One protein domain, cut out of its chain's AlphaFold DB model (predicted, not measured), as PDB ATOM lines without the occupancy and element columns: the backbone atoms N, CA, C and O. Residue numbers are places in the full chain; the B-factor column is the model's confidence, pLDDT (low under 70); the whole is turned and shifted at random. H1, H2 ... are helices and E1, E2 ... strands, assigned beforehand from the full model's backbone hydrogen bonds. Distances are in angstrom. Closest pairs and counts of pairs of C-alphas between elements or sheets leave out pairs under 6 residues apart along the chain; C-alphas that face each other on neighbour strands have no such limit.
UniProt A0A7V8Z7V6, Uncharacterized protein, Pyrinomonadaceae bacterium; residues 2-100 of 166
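This is residues 2 to 100 of the 166 residues of an uncharacterized protein of Pyrinomonadaceae bacterium (UniProt A0A7V8Z7V6). Four short helices form a body in which H3 packs on the other three and crosses each steeply, while H2 and H4 run side by side; a small three-stranded sheet sits at one end of the longest axis, with no helix on it. From the far end of H1 the long link of residues 28 to 39 leads back to the sheet. The printed part has 99 residues, with four named helices and three named strands in the order E1 H1 E2 E3 H2 H3 H4; the sheet is mixed, in the order E1 E3 E2, and the class is mostly helix. The whole is compact, with a radius of gyration of the C-alphas of 13.4 A, yet elongated, spanning 42 by 27 by 22 A.

E1, residues 2 to 5, is an edge strand, parallel to its neighbour E3, residues 46 to 49, at 15 degrees; N 4 and O 47 are 2.8 A apart, within hydrogen-bond range. E3 is the inner strand and forms a hairpin with the other edge strand, E2, residues 40 to 43: they are antiparallel at 164 degrees, with N 48 and O 41 within hydrogen-bond range at 2.8 A. The hub is H3, residues 65 to 76. With residues 65 to 70 alone it touches H1, residues 14 to 27, at a steep tilt of 52 degrees, opposite ways; the closest C-alphas, of Tyr 24 and Ala 66, are 5.0 A apart. With residues 67 to 71 alone it touches H2, residues 53 to 61, at a steep tilt of 59 degrees, opposite ways; the closest C-alphas, of Ile 60 and Arg 68, are 5.2 A apart. H3 also touches H4, residues 84 to 97, at a steep tilt of 49 degrees, opposite ways; the closest C-alphas, of Gly 71 and Thr 91, are 5.9 A apart. H2 and H4 touch at a shallow tilt of 13 degrees, the same way, with the C-alphas of Glu 61 and Ala 94 closest at 5.5 A. H1 and H2 are near each other, while H1 and H4 are apart. In H1, H2, H3 and H4 every O i to N i+4 pair is within hydrogen-bond range.

E1 begins at C-alpha 2, (36.479, -14.411, 11.512), and measures 9.8 A from first to last C-alpha. H1 begins at C-alpha 14, (22.599, -3.159, 10.969), and measures 20.0 A. E2 measures 10.3 A and E3 10.1 A. H2 measures 12.4 A, H3 16.9 A, and H4 19.8 A, ending at C-alpha 97, (23.202, 20.283, 3.518).

The two C-alphas farthest apart, of Gly 44 and Leu 100, are 43.3 A apart. The printed part has no cut, and the link from H1 to E2 is long, with 12 residues. The mean pLDDT of the printed part is 96.3, and no printed residue is under 70.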
ATOM      1  N   GLU A   2      36.543 -15.543  10.577       95.31
ATOM      2  CA  GLU A   2      36.479 -14.411  11.512       95.31
ATOM      3  C   GLU A   2      35.550 -13.332  10.935       95.31
ATOM      4  O   GLU A   2      35.625 -13.034   9.742       95.31
ATOM      5  N   ILE A   3      34.677 -12.748  11.760       95.88
ATOM      6  CA  ILE A   3      33.754 -11.683  11.344       95.88
ATOM      7  C   ILE A   3      34.099 -10.398  12.096       95.88
ATOM      8  O   ILE A   3      34.103 -10.372  13.325       95.88
ATOM      9  N   ARG A   4      34.351  -9.324  11.346       95.31
ATOM     10  CA  ARG A   4      34.574  -7.968  11.855       95.31
ATOM     11  C   ARG A   4      33.391  -7.091  11.475       95.31
ATOM     12  O   ARG A   4      33.351  -6.551  10.370       95.31
ATOM     13  N   ASP A   5      32.423  -6.980  12.381       95.06
ATOM     14  CA  ASP A   5      31.267  -6.101  12.202       95.06
ATOM     15  C   ASP A   5      31.538  -4.725  12.819       95.06
ATOM     16  O   ASP A   5      31.860  -4.604  14.000       95.06
ATOM     17  N   TYR A   6      31.451  -3.682  11.995       95.44
ATOM     18  CA  TYR A   6      31.685  -2.300  12.404       95.44
ATOM     19  C   TYR A   6      30.398  -1.524  12.701       95.44
ATOM     20  O   TYR A   6      30.461  -0.318  12.960       95.44
ATOM     21  N   ASN A   7      29.237  -2.176  12.646       95.44
ATOM     22  CA  ASN A   7      27.979  -1.582  13.078       95.44
ATOM     23  C   ASN A   7      27.922  -1.464  14.610       95.44
ATOM     24  O   ASN A   7      28.715  -2.060  15.336       95.44
ATOM     25  N   GLY A   8      26.996  -0.642  15.105       93.75
ATOM     26  CA  GLY A   8      26.726  -0.575  16.536       93.75
ATOM     27  C   GLY A   8      25.926  -1.785  17.018       93.75
ATOM     28  O   GLY A   8      25.617  -2.704  16.267       93.75
ATOM     29  N   GLU A   9      25.523  -1.745  18.282       93.06
ATOM     30  CA  GLU A   9      24.673  -2.770  18.891       93.06
ATOM     31  C   GLU A   9      23.270  -2.232  19.199       93.06
ATOM     32  O   GLU A   9      23.021  -1.016  19.214       93.06
ATOM     33  N   GLY A  10      22.332  -3.145  19.471       95.12
ATOM     34  CA  GLY A  10      20.947  -2.815  19.800       95.12
ATOM     35  C   GLY A  10      20.305  -1.970  18.702       95.12
ATOM     36  O   GLY A  10      20.298  -2.372  17.538       95.12
ATOM     37  N   LYS A  11      19.838  -0.761  19.053       96.12
ATOM     38  CA  LYS A  11      19.196   0.154  18.093       96.12
ATOM     39  C   LYS A  11      20.091   0.579  16.920       96.12
ATOM     40  O   LYS A  11      19.584   1.017  15.893       96.12
ATOM     41  N   TRP A  12      21.408   0.449  17.071       96.62
ATOM     42  CA  TRP A  12      22.407   0.801  16.057       96.62
ATOM     43  C   TRP A  12      23.041  -0.412  15.373       96.62
ATOM     44  O   TRP A  12      24.013  -0.250  14.633       96.62
ATOM     45  N   SER A  13      22.496  -1.610  15.603       96.00
ATOM     46  CA  SER A  13      22.813  -2.777  14.780       96.00
ATOM     47  C   SER A  13      22.319  -2.578  13.350       96.00
ATOM     48  O   SER A  13      21.362  -1.837  13.109       96.00
ATOM     49  N   LYS A  14      22.972  -3.241  12.389       96.00
ATOM     50  CA  LYS A  14      22.599  -3.159  10.969       96.00
ATOM     51  C   LYS A  14      21.122  -3.499  10.745       96.00
ATOM     52  O   LYS A  14      20.427  -2.748  10.067       96.00
ATOM     53  N   ASP A  15      20.638  -4.567  11.378       97.00
ATOM     54  CA  ASP A  15      19.279  -5.074  11.184       97.00
ATOM     55  C   ASP A  15      18.256  -4.072  11.719       97.00
ATOM     56  O   ASP A  15      17.253  -3.784  11.072       97.00
ATOM     57  N   GLU A  16      18.549  -3.462  12.866       98.06
ATOM     58  CA  GLU A  16      17.656  -2.503  13.504       98.06
ATOM     59  C   GLU A  16      17.665  -1.130  12.815       98.06
ATOM     60  O   GLU A  16      16.633  -0.462  12.751       98.06
ATOM     61  N   ILE A  17      18.795  -0.715  12.233       98.25
ATOM     62  CA  ILE A  17      18.847   0.464  11.357       98.25
ATOM     63  C   ILE A  17      17.997   0.223  10.105       98.25
ATOM     64  O   ILE A  17      17.168   1.068   9.768       98.25
ATOM     65  N   ILE A  18      18.156  -0.928   9.441       98.31
ATOM     66  CA  ILE A  18      17.382  -1.283   8.241       98.31
ATOM     67  C   ILE A  18      15.887  -1.375   8.574       98.31
ATOM     68  O   ILE A  18      15.056  -0.812   7.860       98.31
ATOM     69  N   ARG A  19      15.525  -2.017   9.691       98.31
ATOM     70  CA  ARG A  19      14.134  -2.133  10.144       98.31
ATOM     71  C   ARG A  19      13.495  -0.761  10.364       98.31
ATOM     72  O   ARG A  19      12.396  -0.520   9.858       98.31
ATOM     73  N   ARG A  20      14.170   0.138  11.093       98.44
ATOM     74  CA  ARG A  20      13.684   1.506  11.342       98.44
ATOM     75  C   ARG A  20      13.614   2.330  10.064       98.44
ATOM     76  O   ARG A  20      12.632   3.033   9.868       98.44
ATOM     77  N   TYR A  21      14.590   2.192   9.167       98.62
ATOM     78  CA  TYR A  21      14.555   2.848   7.860       98.62
ATOM     79  C   TYR A  21      13.293   2.476   7.082       98.62
ATOM     80  O   TYR A  21      12.522   3.356   6.715       98.62
ATOM     81  N   LEU A  22      13.017   1.179   6.925       98.31
ATOM     82  CA  LEU A  22      11.823   0.704   6.220       98.31
ATOM     83  C   LEU A  22      10.525   1.147   6.902       98.31
ATOM     84  O   LEU A  22       9.525   1.402   6.231       98.31
ATOM     85  N   GLN A  23      10.524   1.236   8.234       98.44
ATOM     86  CA  GLN A  23       9.408   1.802   8.982       98.44
ATOM     87  C   GLN A  23       9.205   3.287   8.644       98.44
ATOM     88  O   GLN A  23       8.099   3.667   8.265       98.44
ATOM     89  N   TYR A  24      10.257   4.103   8.691       98.44
ATOM     90  CA  TYR A  24      10.173   5.522   8.347       98.44
ATOM     91  C   TYR A  24       9.831   5.755   6.877       98.44
ATOM     92  O   TYR A  24       9.104   6.696   6.582       98.44
ATOM     93  N   CYS A  25      10.268   4.893   5.954       98.31
ATOM     94  CA  CYS A  25       9.843   4.973   4.557       98.31
ATOM     95  C   CYS A  25       8.320   4.871   4.425       98.31
ATOM     96  O   CYS A  25       7.726   5.645   3.679       98.31
ATOM     97  N   ARG A  26       7.682   3.960   5.176       97.94
ATOM     98  CA  ARG A  26       6.216   3.832   5.198       97.94
ATOM     99  C   ARG A  26       5.546   5.052   5.823       97.94
ATOM    100  O   ARG A  26       4.588   5.564   5.264       97.94
ATOM    101  N   GLU A  27       6.058   5.525   6.956       97.62
ATOM    102  CA  GLU A  27       5.488   6.675   7.677       97.62
ATOM    103  C   GLU A  27       5.608   7.991   6.889       97.62
ATOM    104  O   GLU A  27       4.715   8.833   6.946       97.62
ATOM    105  N   LEU A  28       6.700   8.165   6.140       96.25
ATOM    106  CA  LEU A  28       7.030   9.395   5.412       96.25
ATOM    107  C   LEU A  28       6.714   9.311   3.910       96.25
ATOM    108  O   LEU A  28       7.081  10.217   3.164       96.25
ATOM    109  N   ASN A  29       6.044   8.243   3.459       96.06
ATOM    110  CA  ASN A  29       5.702   7.992   2.054       96.06
ATOM    111  C   ASN A  29       6.911   8.047   1.095       96.06
ATOM    112  O   ASN A  29       6.825   8.573  -0.016       96.06
ATOM    113  N   VAL A  30       8.055   7.491   1.506       95.81
ATOM    114  CA  VAL A  30       9.227   7.329   0.631       95.81
ATOM    115  C   VAL A  30       8.945   6.194  -0.354       95.81
ATOM    116  O   VAL A  30       8.986   5.020   0.008       95.81
ATOM    117  N   LEU A  31       8.641   6.555  -1.603       91.25
ATOM    118  CA  LEU A  31       8.149   5.622  -2.625       91.25
ATOM    119  C   LEU A  31       9.212   4.647  -3.144       91.25
ATOM    120  O   LEU A  31       8.873   3.541  -3.553       91.25
ATOM    121  N   ASN A  32      10.486   5.045  -3.115       93.69
ATOM    122  CA  ASN A  32      11.604   4.246  -3.615       93.69
ATOM    123  C   ASN A  32      12.670   4.091  -2.520       93.69
ATOM    124  O   ASN A  32      13.650   4.839  -2.527       93.69
ATOM    125  N   PRO A  33      12.477   3.173  -1.554       95.56
ATOM    126  CA  PRO A  33      13.477   2.909  -0.528       95.56
ATOM    127  C   PRO A  33      14.800   2.453  -1.151       95.56
ATOM    128  O   PRO A  33      14.814   1.611  -2.050       95.56
ATOM    129  N   ILE A  34      15.915   2.983  -0.654       96.38
ATOM    130  CA  ILE A  34      17.252   2.564  -1.078       96.38
ATOM    131  C   ILE A  34      17.676   1.284  -0.352       96.38
ATOM    132  O   ILE A  34      17.278   1.025   0.785       96.38
ATOM    133  N   ASP A  35      18.538   0.491  -0.986       96.44
ATOM    134  CA  ASP A  35      19.128  -0.677  -0.337       96.44
ATOM    135  C   ASP A  35      20.175  -0.256   0.703       96.44
ATOM    136  O   ASP A  35      21.288   0.154   0.359       96.44
ATOM    137  N   LEU A  36      19.840  -0.422   1.983       97.00
ATOM    138  CA  LEU A  36      20.735  -0.177   3.114       97.00
ATOM    139  C   LEU A  36      21.558  -1.400   3.545       97.00
ATOM    140  O   LEU A  36      22.263  -1.313   4.551       97.00
ATOM    141  N   SER A  37      21.532  -2.513   2.804       94.31
ATOM    142  CA  SER A  37      22.348  -3.692   3.129       94.31
ATOM    143  C   SER A  37      23.821  -3.304   3.297       94.31
ATOM    144  O   SER A  37      24.331  -2.496   2.509       94.31
ATOM    145  N   PRO A  38      24.526  -3.811   4.323       94.38
ATOM    146  CA  PRO A  38      25.905  -3.416   4.564       94.38
ATOM    147  C   PRO A  38      26.792  -3.823   3.389       94.38
ATOM    148  O   PRO A  38      26.587  -4.856   2.755       94.38
ATOM    149  N   VAL A  39      27.817  -3.015   3.124       95.56
ATOM    150  CA  VAL A  39      28.901  -3.447   2.242       95.56
ATOM    151  C   VAL A  39      29.704  -4.501   2.993       95.56
ATOM    152  O   VAL A  39      30.118  -4.275   4.134       95.56
ATOM    153  N   GLU A  40      29.919  -5.639   2.348       96.31
ATOM    154  CA  GLU A  40      30.707  -6.736   2.887       96.31
ATOM    155  C   GLU A  40      31.953  -6.944   2.031       96.31
ATOM    156  O   GLU A  40      31.904  -6.872   0.804       96.31
ATOM    157  N   HIS A  41      33.078  -7.199   2.688       96.12
ATOM    158  CA  HIS A  41      34.332  -7.550   2.034       96.12
ATOM    159  C   HIS A  41      34.846  -8.861   2.624       96.12
ATOM    160  O   HIS A  41      34.713  -9.087   3.828       96.12
ATOM    161  N   VAL A  42      35.407  -9.727   1.783       96.75
ATOM    162  CA  VAL A  42      35.983 -11.011   2.194       96.75
ATOM    163  C   VAL A  42      37.376 -11.123   1.595       96.75
ATOM    164  O   VAL A  42      37.547 -10.978   0.387       96.75
ATOM    165  N   GLU A  43      38.349 -11.412   2.446       95.81
ATOM    166  CA  GLU A  43      39.747 -11.623   2.081       95.81
ATOM    167  C   GLU A  43      40.304 -12.721   2.994       95.81
ATOM    168  O   GLU A  43      40.248 -12.636   4.225       95.81
ATOM    169  N   GLY A  44      40.783 -13.809   2.388       95.12
ATOM    170  CA  GLY A  44      41.189 -15.004   3.126       95.12
ATOM    171  C   GLY A  44      40.049 -15.575   3.983       95.12
ATOM    172  O   GLY A  44      38.990 -15.926   3.472       95.12
ATOM    173  N   ASN A  45      40.277 -15.686   5.296       96.06
ATOM    174  CA  ASN A  45      39.319 -16.238   6.267       96.06
ATOM    175  C   ASN A  45      38.612 -15.152   7.105       96.06
ATOM    176  O   ASN A  45      38.021 -15.473   8.141       96.06
ATOM    177  N   VAL A  46      38.697 -13.883   6.695       96.88
ATOM    178  CA  VAL A  46      38.107 -12.745   7.408       96.88
ATOM    179  C   VAL A  46      37.018 -12.105   6.548       96.88
ATOM    180  O   VAL A  46      37.186 -11.906   5.345       96.88
ATOM    181  N   LYS A  47      35.888 -11.784   7.183       97.06
ATOM    182  CA  LYS A  47      34.770 -11.044   6.596       97.06
ATOM    183  C   LYS A  47      34.579  -9.730   7.346       97.06
ATOM    184  O   LYS A  47      34.345  -9.739   8.554       97.06
ATOM    185  N   TRP A  48      34.626  -8.611   6.634       97.00
ATOM    186  CA  TRP A  48      34.355  -7.279   7.172       97.00
ATOM    187  C   TRP A  48      32.959  -6.828   6.778       97.00
ATOM    188  O   TRP A  48      32.576  -6.934   5.614       97.00
ATOM    189  N   ILE A  49      32.218  -6.292   7.743       96.38
ATOM    190  CA  ILE A  49      30.882  -5.733   7.543       96.38
ATOM    191  C   ILE A  49      30.961  -4.247   7.880       96.38
ATOM    192  O   ILE A  49      31.148  -3.860   9.035       96.38
ATOM    193  N   TYR A  50      30.867  -3.402   6.855       95.44
ATOM    194  CA  TYR A  50      30.998  -1.956   7.015       95.44
ATOM    195  C   TYR A  50      29.722  -1.322   7.599       95.44
ATOM    196  O   TYR A  50      28.629  -1.876   7.445       95.44
ATOM    197  N   PRO A  51      29.830  -0.140   8.244       96.88
ATOM    198  CA  PRO A  51      28.684   0.510   8.869       96.88
ATOM    199  C   PRO A  51      27.592   0.877   7.856       96.88
ATOM    200  O   PRO A  51      27.843   1.631   6.911       96.88
ATOM    201  N   VAL A  52      26.356   0.446   8.118       97.50
ATOM    202  CA  VAL A  52      25.157   0.832   7.346       97.50
ATOM    203  C   VAL A  52      24.965   2.352   7.337       97.50
ATOM    204  O   VAL A  52      24.492   2.923   6.353       97.50
ATOM    205  N   MET A  53      25.429   3.037   8.386       97.88
ATOM    206  CA  MET A  53      25.395   4.497   8.474       97.88
ATOM    207  C   MET A  53      26.071   5.207   7.295       97.88
ATOM    208  O   MET A  53      25.664   6.316   6.974       97.88
ATOM    209  N   ASN A  54      27.041   4.599   6.601       97.81
ATOM    210  CA  ASN A  54      27.614   5.205   5.392       97.81
ATOM    211  C   ASN A  54      26.564   5.379   4.284       97.81
ATOM    212  O   ASN A  54      26.497   6.437   3.660       97.81
ATOM    213  N   LYS A  55      25.707   4.370   4.077       98.38
ATOM    214  CA  LYS A  55      24.601   4.445   3.118       98.38
ATOM    215  C   LYS A  55      23.503   5.396   3.597       98.38
ATOM    216  O   LYS A  55      22.976   6.151   2.791       98.38
ATOM    217  N   VAL A  56      23.219   5.430   4.904       98.50
ATOM    218  CA  VAL A  56      22.289   6.416   5.490       98.50
ATOM    219  C   VAL A  56      22.773   7.842   5.223       98.50
ATOM    220  O   VAL A  56      21.997   8.674   4.770       98.50
ATOM    221  N   ILE A  57      24.059   8.128   5.447       98.62
ATOM    222  CA  ILE A  57      24.655   9.444   5.176       98.62
ATOM    223  C   ILE A  57      24.503   9.810   3.699       98.62
ATOM    224  O   ILE A  57      24.075  10.923   3.400       98.62
ATOM    225  N   ALA A  58      24.786   8.878   2.785       98.25
ATOM    226  CA  ALA A  58      24.560   9.104   1.361       98.25
ATOM    227  C   ALA A  58      23.076   9.390   1.065       98.25
ATOM    228  O   ALA A  58      22.775  10.335   0.345       98.25
ATOM    229  N   GLY A  59      22.139   8.646   1.660       98.19
ATOM    230  CA  GLY A  59      20.701   8.891   1.515       98.19
ATOM    231  C   GLY A  59      20.272  10.285   1.988       98.19
ATOM    232  O   GLY A  59      19.501  10.951   1.299       98.19
ATOM    233  N   ILE A  60      20.833  10.780   3.099       98.56
ATOM    234  CA  ILE A  60      20.610  12.159   3.574       98.56
ATOM    235  C   ILE A  60      21.031  13.174   2.507       98.56
ATOM    236  O   ILE A  60      20.287  14.114   2.229       98.56
ATOM    237  N   GLU A  61      22.209  12.987   1.903       97.75
ATOM    238  CA  GLU A  61      22.724  13.884   0.860       97.75
ATOM    239  C   GLU A  61      21.855  13.879  -0.410       97.75
ATOM    240  O   GLU A  61      21.796  14.894  -1.099       97.75
ATOM    241  N   HIS A  62      21.127  12.790  -0.674       96.62
ATOM    242  CA  HIS A  62      20.167  12.678  -1.781       96.62
ATOM    243  C   HIS A  62      18.729  13.062  -1.393       96.62
ATOM    244  O   HIS A  62      17.812  12.909  -2.197       96.62
ATOM    245  N   GLY A  63      18.506  13.570  -0.178       95.88
ATOM    246  CA  GLY A  63      17.192  14.052   0.247       95.88
ATOM    247  C   GLY A  63      16.218  12.966   0.715       95.88
ATOM    248  O   GLY A  63      15.027  13.255   0.854       95.88
ATOM    249  N   ASP A  64      16.686  11.757   1.036       97.81
ATOM    250  CA  ASP A  64      15.842  10.709   1.625       97.81
ATOM    251  C   ASP A  64      15.414  11.101   3.055       97.81
ATOM    252  O   ASP A  64      16.241  11.281   3.957       97.81
ATOM    253  N   ALA A  65      14.101  11.248   3.262       97.69
ATOM    254  CA  ALA A  65      13.519  11.675   4.534       97.69
ATOM    255  C   ALA A  65      13.670  10.632   5.654       97.69
ATOM    256  O   ALA A  65      13.894  10.991   6.809       97.69
ATOM    257  N   ALA A  66      13.606   9.340   5.327       98.31
ATOM    258  CA  ALA A  66      13.807   8.273   6.298       98.31
ATOM    259  C   ALA A  66      15.276   8.207   6.747       98.31
ATOM    260  O   ALA A  66      15.557   8.039   7.937       98.31
ATOM    261  N   CYS A  67      16.224   8.425   5.829       98.62
ATOM    262  CA  CYS A  67      17.635   8.564   6.183       98.62
ATOM    263  C   CYS A  67      17.903   9.809   7.042       98.62
ATOM    264  O   CYS A  67      18.670   9.714   8.003       98.62
ATOM    265  N   ARG A  68      17.267  10.957   6.751       98.38
ATOM    266  CA  ARG A  68      17.368  12.164   7.600       98.38
ATOM    267  C   ARG A  68      16.926  11.894   9.026       98.38
ATOM    268  O   ARG A  68      17.683  12.197   9.949       98.38
ATOM    269  N   ARG A  69      15.779  11.239   9.202       98.56
ATOM    270  CA  ARG A  69      15.260  10.881  10.525       98.56
ATOM    271  C   ARG A  69      16.240  10.022  11.326       98.56
ATOM    272  O   ARG A  69      16.530  10.340  12.478       98.56
ATOM    273  N   ILE A  70      16.833   9.000  10.701       98.62
ATOM    274  CA  ILE A  70      17.887   8.186  11.334       98.62
ATOM    275  C   ILE A  70      19.125   9.031  11.652       98.62
ATOM    276  O   ILE A  70      19.719   8.877  12.717       98.62
ATOM    277  N   GLY A  71      19.516   9.936  10.753       98.44
ATOM    278  CA  GLY A  71      20.639  10.847  10.958       98.44
ATOM    279  C   GLY A  71      20.462  11.749  12.181       98.44
ATOM    280  O   GLY A  71      21.400  11.889  12.966       98.44
ATOM    281  N   VAL A  72      19.266  12.318  12.372       98.56
ATOM    282  CA  VAL A  72      18.921  13.123  13.559       98.56
ATOM    283  C   VAL A  72      19.041  12.276  14.825       98.56
ATOM    284  O   VAL A  72      19.737  12.659  15.761       98.56
ATOM    285  N   GLU A  73      18.465  11.076  14.833       98.38
ATOM    286  CA  GLU A  73      18.573  10.155  15.973       98.38
ATOM    287  C   GLU A  73      20.025   9.750  16.271       98.38
ATOM    288  O   GLU A  73      20.383   9.488  17.419       98.38
ATOM    289  N   PHE A  74      20.879   9.698  15.248       97.88
ATOM    290  CA  PHE A  74      22.275   9.294  15.402       97.88
ATOM    291  C   PHE A  74      23.140  10.381  16.038       97.88
ATOM    292  O   PHE A  74      24.038  10.072  16.822       97.88
ATOM    293  N   ILE A  75      22.870  11.655  15.743       97.06
ATOM    294  CA  ILE A  75      23.552  12.770  16.417       97.06
ATOM    295  C   ILE A  75      23.005  13.018  17.831       97.06
ATOM    296  O   ILE A  75      23.696  13.611  18.655       97.06
ATOM    297  N   GLU A  76      21.800  12.532  18.136       96.56
ATOM    298  CA  GLU A  76      21.236  12.526  19.491       96.56
ATOM    299  C   GLU A  76      21.853  11.465  20.405       96.56
ATOM    300  O   GLU A  76      21.748  11.564  21.623       96.56
ATOM    301  N   GLU A  77      22.522  10.465  19.844       94.88
ATOM    302  CA  GLU A  77      23.082   9.364  20.610       94.88
ATOM    303  C   GLU A  77      24.358   9.746  21.378       94.88
ATOM    304  O   GLU A  77      25.264  10.367  20.821       94.88
ATOM    305  N   ASP A  78      24.485   9.283  22.623       90.69
ATOM    306  CA  ASP A  78      25.672   9.472  23.473       90.69
ATOM    307  C   ASP A  78      26.653   8.295  23.424       90.69
ATOM    308  O   ASP A  78      27.847   8.460  23.689       90.69
ATOM    309  N   ARG A  79      26.184   7.099  23.048       88.62
ATOM    310  CA  ARG A  79      27.032   5.905  22.947       88.62
ATOM    311  C   ARG A  79      28.226   6.126  22.011       88.62
ATOM    312  O   ARG A  79      28.159   6.836  21.000       88.62
ATOM    313  N   LYS A  80      29.340   5.478  22.362       87.25
ATOM    314  CA  LYS A  80      30.546   5.402  21.530       87.25
ATOM    315  C   LYS A  80      30.383   4.290  20.494       87.25
ATOM    316  O   LYS A  80      29.825   3.242  20.795       87.25
ATOM    317  N   PHE A  81      30.914   4.520  19.296       86.56
ATOM    318  CA  PHE A  81      30.882   3.575  18.180       86.56
ATOM    319  C   PHE A  81      32.259   3.450  17.549       86.56
ATOM    320  O   PHE A  81      33.029   4.420  17.534       86.56
ATOM    321  N   THR A  82      32.521   2.309  16.920       85.19
ATOM    322  CA  THR A  82      33.611   2.198  15.950       85.19
ATOM    323  C   THR A  82      33.388   3.227  14.843       85.19
ATOM    324  O   THR A  82      32.284   3.375  14.324       85.19
ATOM    325  N   PHE A  83      34.415   4.024  14.542       89.19
ATOM    326  CA  PHE A  83      34.326   5.180  13.635       89.19
ATOM    327  C   PHE A  83      33.304   6.263  14.036       89.19
ATOM    328  O   PHE A  83      33.041   7.167  13.242       89.19
ATOM    329  N   GLY A  84      32.775   6.245  15.267       90.00
ATOM    330  CA  GLY A  84      31.688   7.125  15.708       90.00
ATOM    331  C   GLY A  84      31.968   8.610  15.485       90.00
ATOM    332  O   GLY A  84      31.123   9.316  14.947       90.00
ATOM    333  N   LYS A  85      33.192   9.065  15.775       93.75
ATOM    334  CA  LYS A  85      33.648  10.437  15.496       93.75
ATOM    335  C   LYS A  85      33.464  10.834  14.023       93.75
ATOM    336  O   LYS A  85      32.975  11.927  13.728       93.75
ATOM    337  N   ILE A  86      33.883   9.971  13.095       96.25
ATOM    338  CA  ILE A  86      33.820  10.235  11.649       96.25
ATOM    339  C   ILE A  86      32.368  10.149  11.172       96.25
ATOM    340  O   ILE A  86      31.896  11.068  10.504       96.25
ATOM    341  N   LEU A  87      31.645   9.100  11.573       97.19
ATOM    342  CA  LEU A  87      30.246   8.894  11.200       97.19
ATOM    343  C   LEU A  87      29.358  10.045  11.689       97.19
ATOM    344  O   LEU A  87      28.597  10.598  10.898       97.19
ATOM    345  N   LYS A  88      29.496  10.481  12.947       97.25
ATOM    346  CA  LYS A  88      28.731  11.609  13.505       97.25
ATOM    347  C   LYS A  88      29.086  12.935  12.834       97.25
ATOM    348  O   LYS A  88      28.190  13.701  12.485       97.25
ATOM    349  N   SER A  89      30.372  13.178  12.562       98.06
ATOM    350  CA  SER A  89      30.815  14.369  11.818       98.06
ATOM    351  C   SER A  89      30.226  14.428  10.405       98.06
ATOM    352  O   SER A  89      29.789  15.490   9.958       98.06
ATOM    353  N   ASN A  90      30.230  13.300   9.690       98.50
ATOM    354  CA  ASN A  90      29.695  13.208   8.333       98.50
ATOM    355  C   ASN A  90      28.167  13.308   8.328       98.50
ATOM    356  O   ASN A  90      27.625  14.045   7.512       98.50
ATOM    357  N   THR A  91      27.495  12.678   9.294       98.62
ATOM    358  CA  THR A  91      26.040  12.789   9.483       98.62
ATOM    359  C   THR A  91      25.630  14.242   9.713       98.62
ATOM    360  O   THR A  91      24.796  14.762   8.982       98.62
ATOM    361  N   ALA A  92      26.280  14.954  10.640       98.50
ATOM    362  CA  ALA A  92      26.001  16.372  10.874       98.50
ATOM    363  C   ALA A  92      26.233  17.240   9.629       98.50
ATOM    364  O   ALA A  92      25.478  18.176   9.363       98.50
ATOM    365  N   ARG A  93      27.274  16.933   8.842       98.56
ATOM    366  CA  ARG A  93      27.552  17.646   7.590       98.56
ATOM    367  C   ARG A  93      26.465  17.402   6.545       98.56
ATOM    368  O   ARG A  93      26.089  18.366   5.879       98.56
ATOM    369  N   ALA A  94      25.999  16.162   6.410       98.69
ATOM    370  CA  ALA A  94      24.932  15.784   5.493       98.69
ATOM    371  C   ALA A  94      23.609  16.447   5.901       98.69
ATOM    372  O   ALA A  94      23.018  17.151   5.089       98.69
ATOM    373  N   LEU A  95      23.226  16.364   7.183       98.75
ATOM    374  CA  LEU A  95      22.027  17.026   7.720       98.75
ATOM    375  C   LEU A  95      22.041  18.537   7.459       98.75
ATOM    376  O   LEU A  95      21.041  19.108   7.042       98.75
ATOM    377  N   ARG A  96      23.199  19.189   7.620       98.25
ATOM    378  CA  ARG A  96      23.354  20.631   7.357       98.25
ATOM    379  C   ARG A  96      23.119  21.006   5.891       98.25
ATOM    380  O   ARG A  96      22.778  22.152   5.608       98.25
ATOM    381  N   ARG A  97      23.396  20.088   4.963       97.62
ATOM    382  CA  ARG A  97      23.202  20.283   3.518       97.62
ATOM    383  C   ARG A  97      21.808  19.872   3.050       97.62
ATOM    384  O   ARG A  97      21.451  20.206   1.930       97.62
ATOM    385  N   SER A  98      21.064  19.149   3.879       97.25
ATOM    386  CA  SER A  98      19.715  18.697   3.570       97.25
ATOM    387  C   SER A  98      18.654  19.687   4.051       97.25
ATOM    388  O   SER A  98      18.903  20.484   4.959       97.25
ATOM    389  N   GLU A  99      17.455  19.587   3.484       95.75
ATOM    390  CA  GLU A  99      16.272  20.304   3.963       95.75
ATOM    391  C   GLU A  99      15.649  19.540   5.137       95.75
ATOM    392  O   GLU A  99      14.985  18.517   4.955       95.75
ATOM    393  N   LEU A 100      15.918  20.016   6.355       96.75
ATOM    394  CA  LEU A 100      15.341  19.463   7.580       96.75
ATOM    395  C   LEU A 100      13.913  19.974   7.765       96.75
ATOM    396  O   LEU A 100      13.646  21.164   7.590       96.75
TER     397      LEU A 100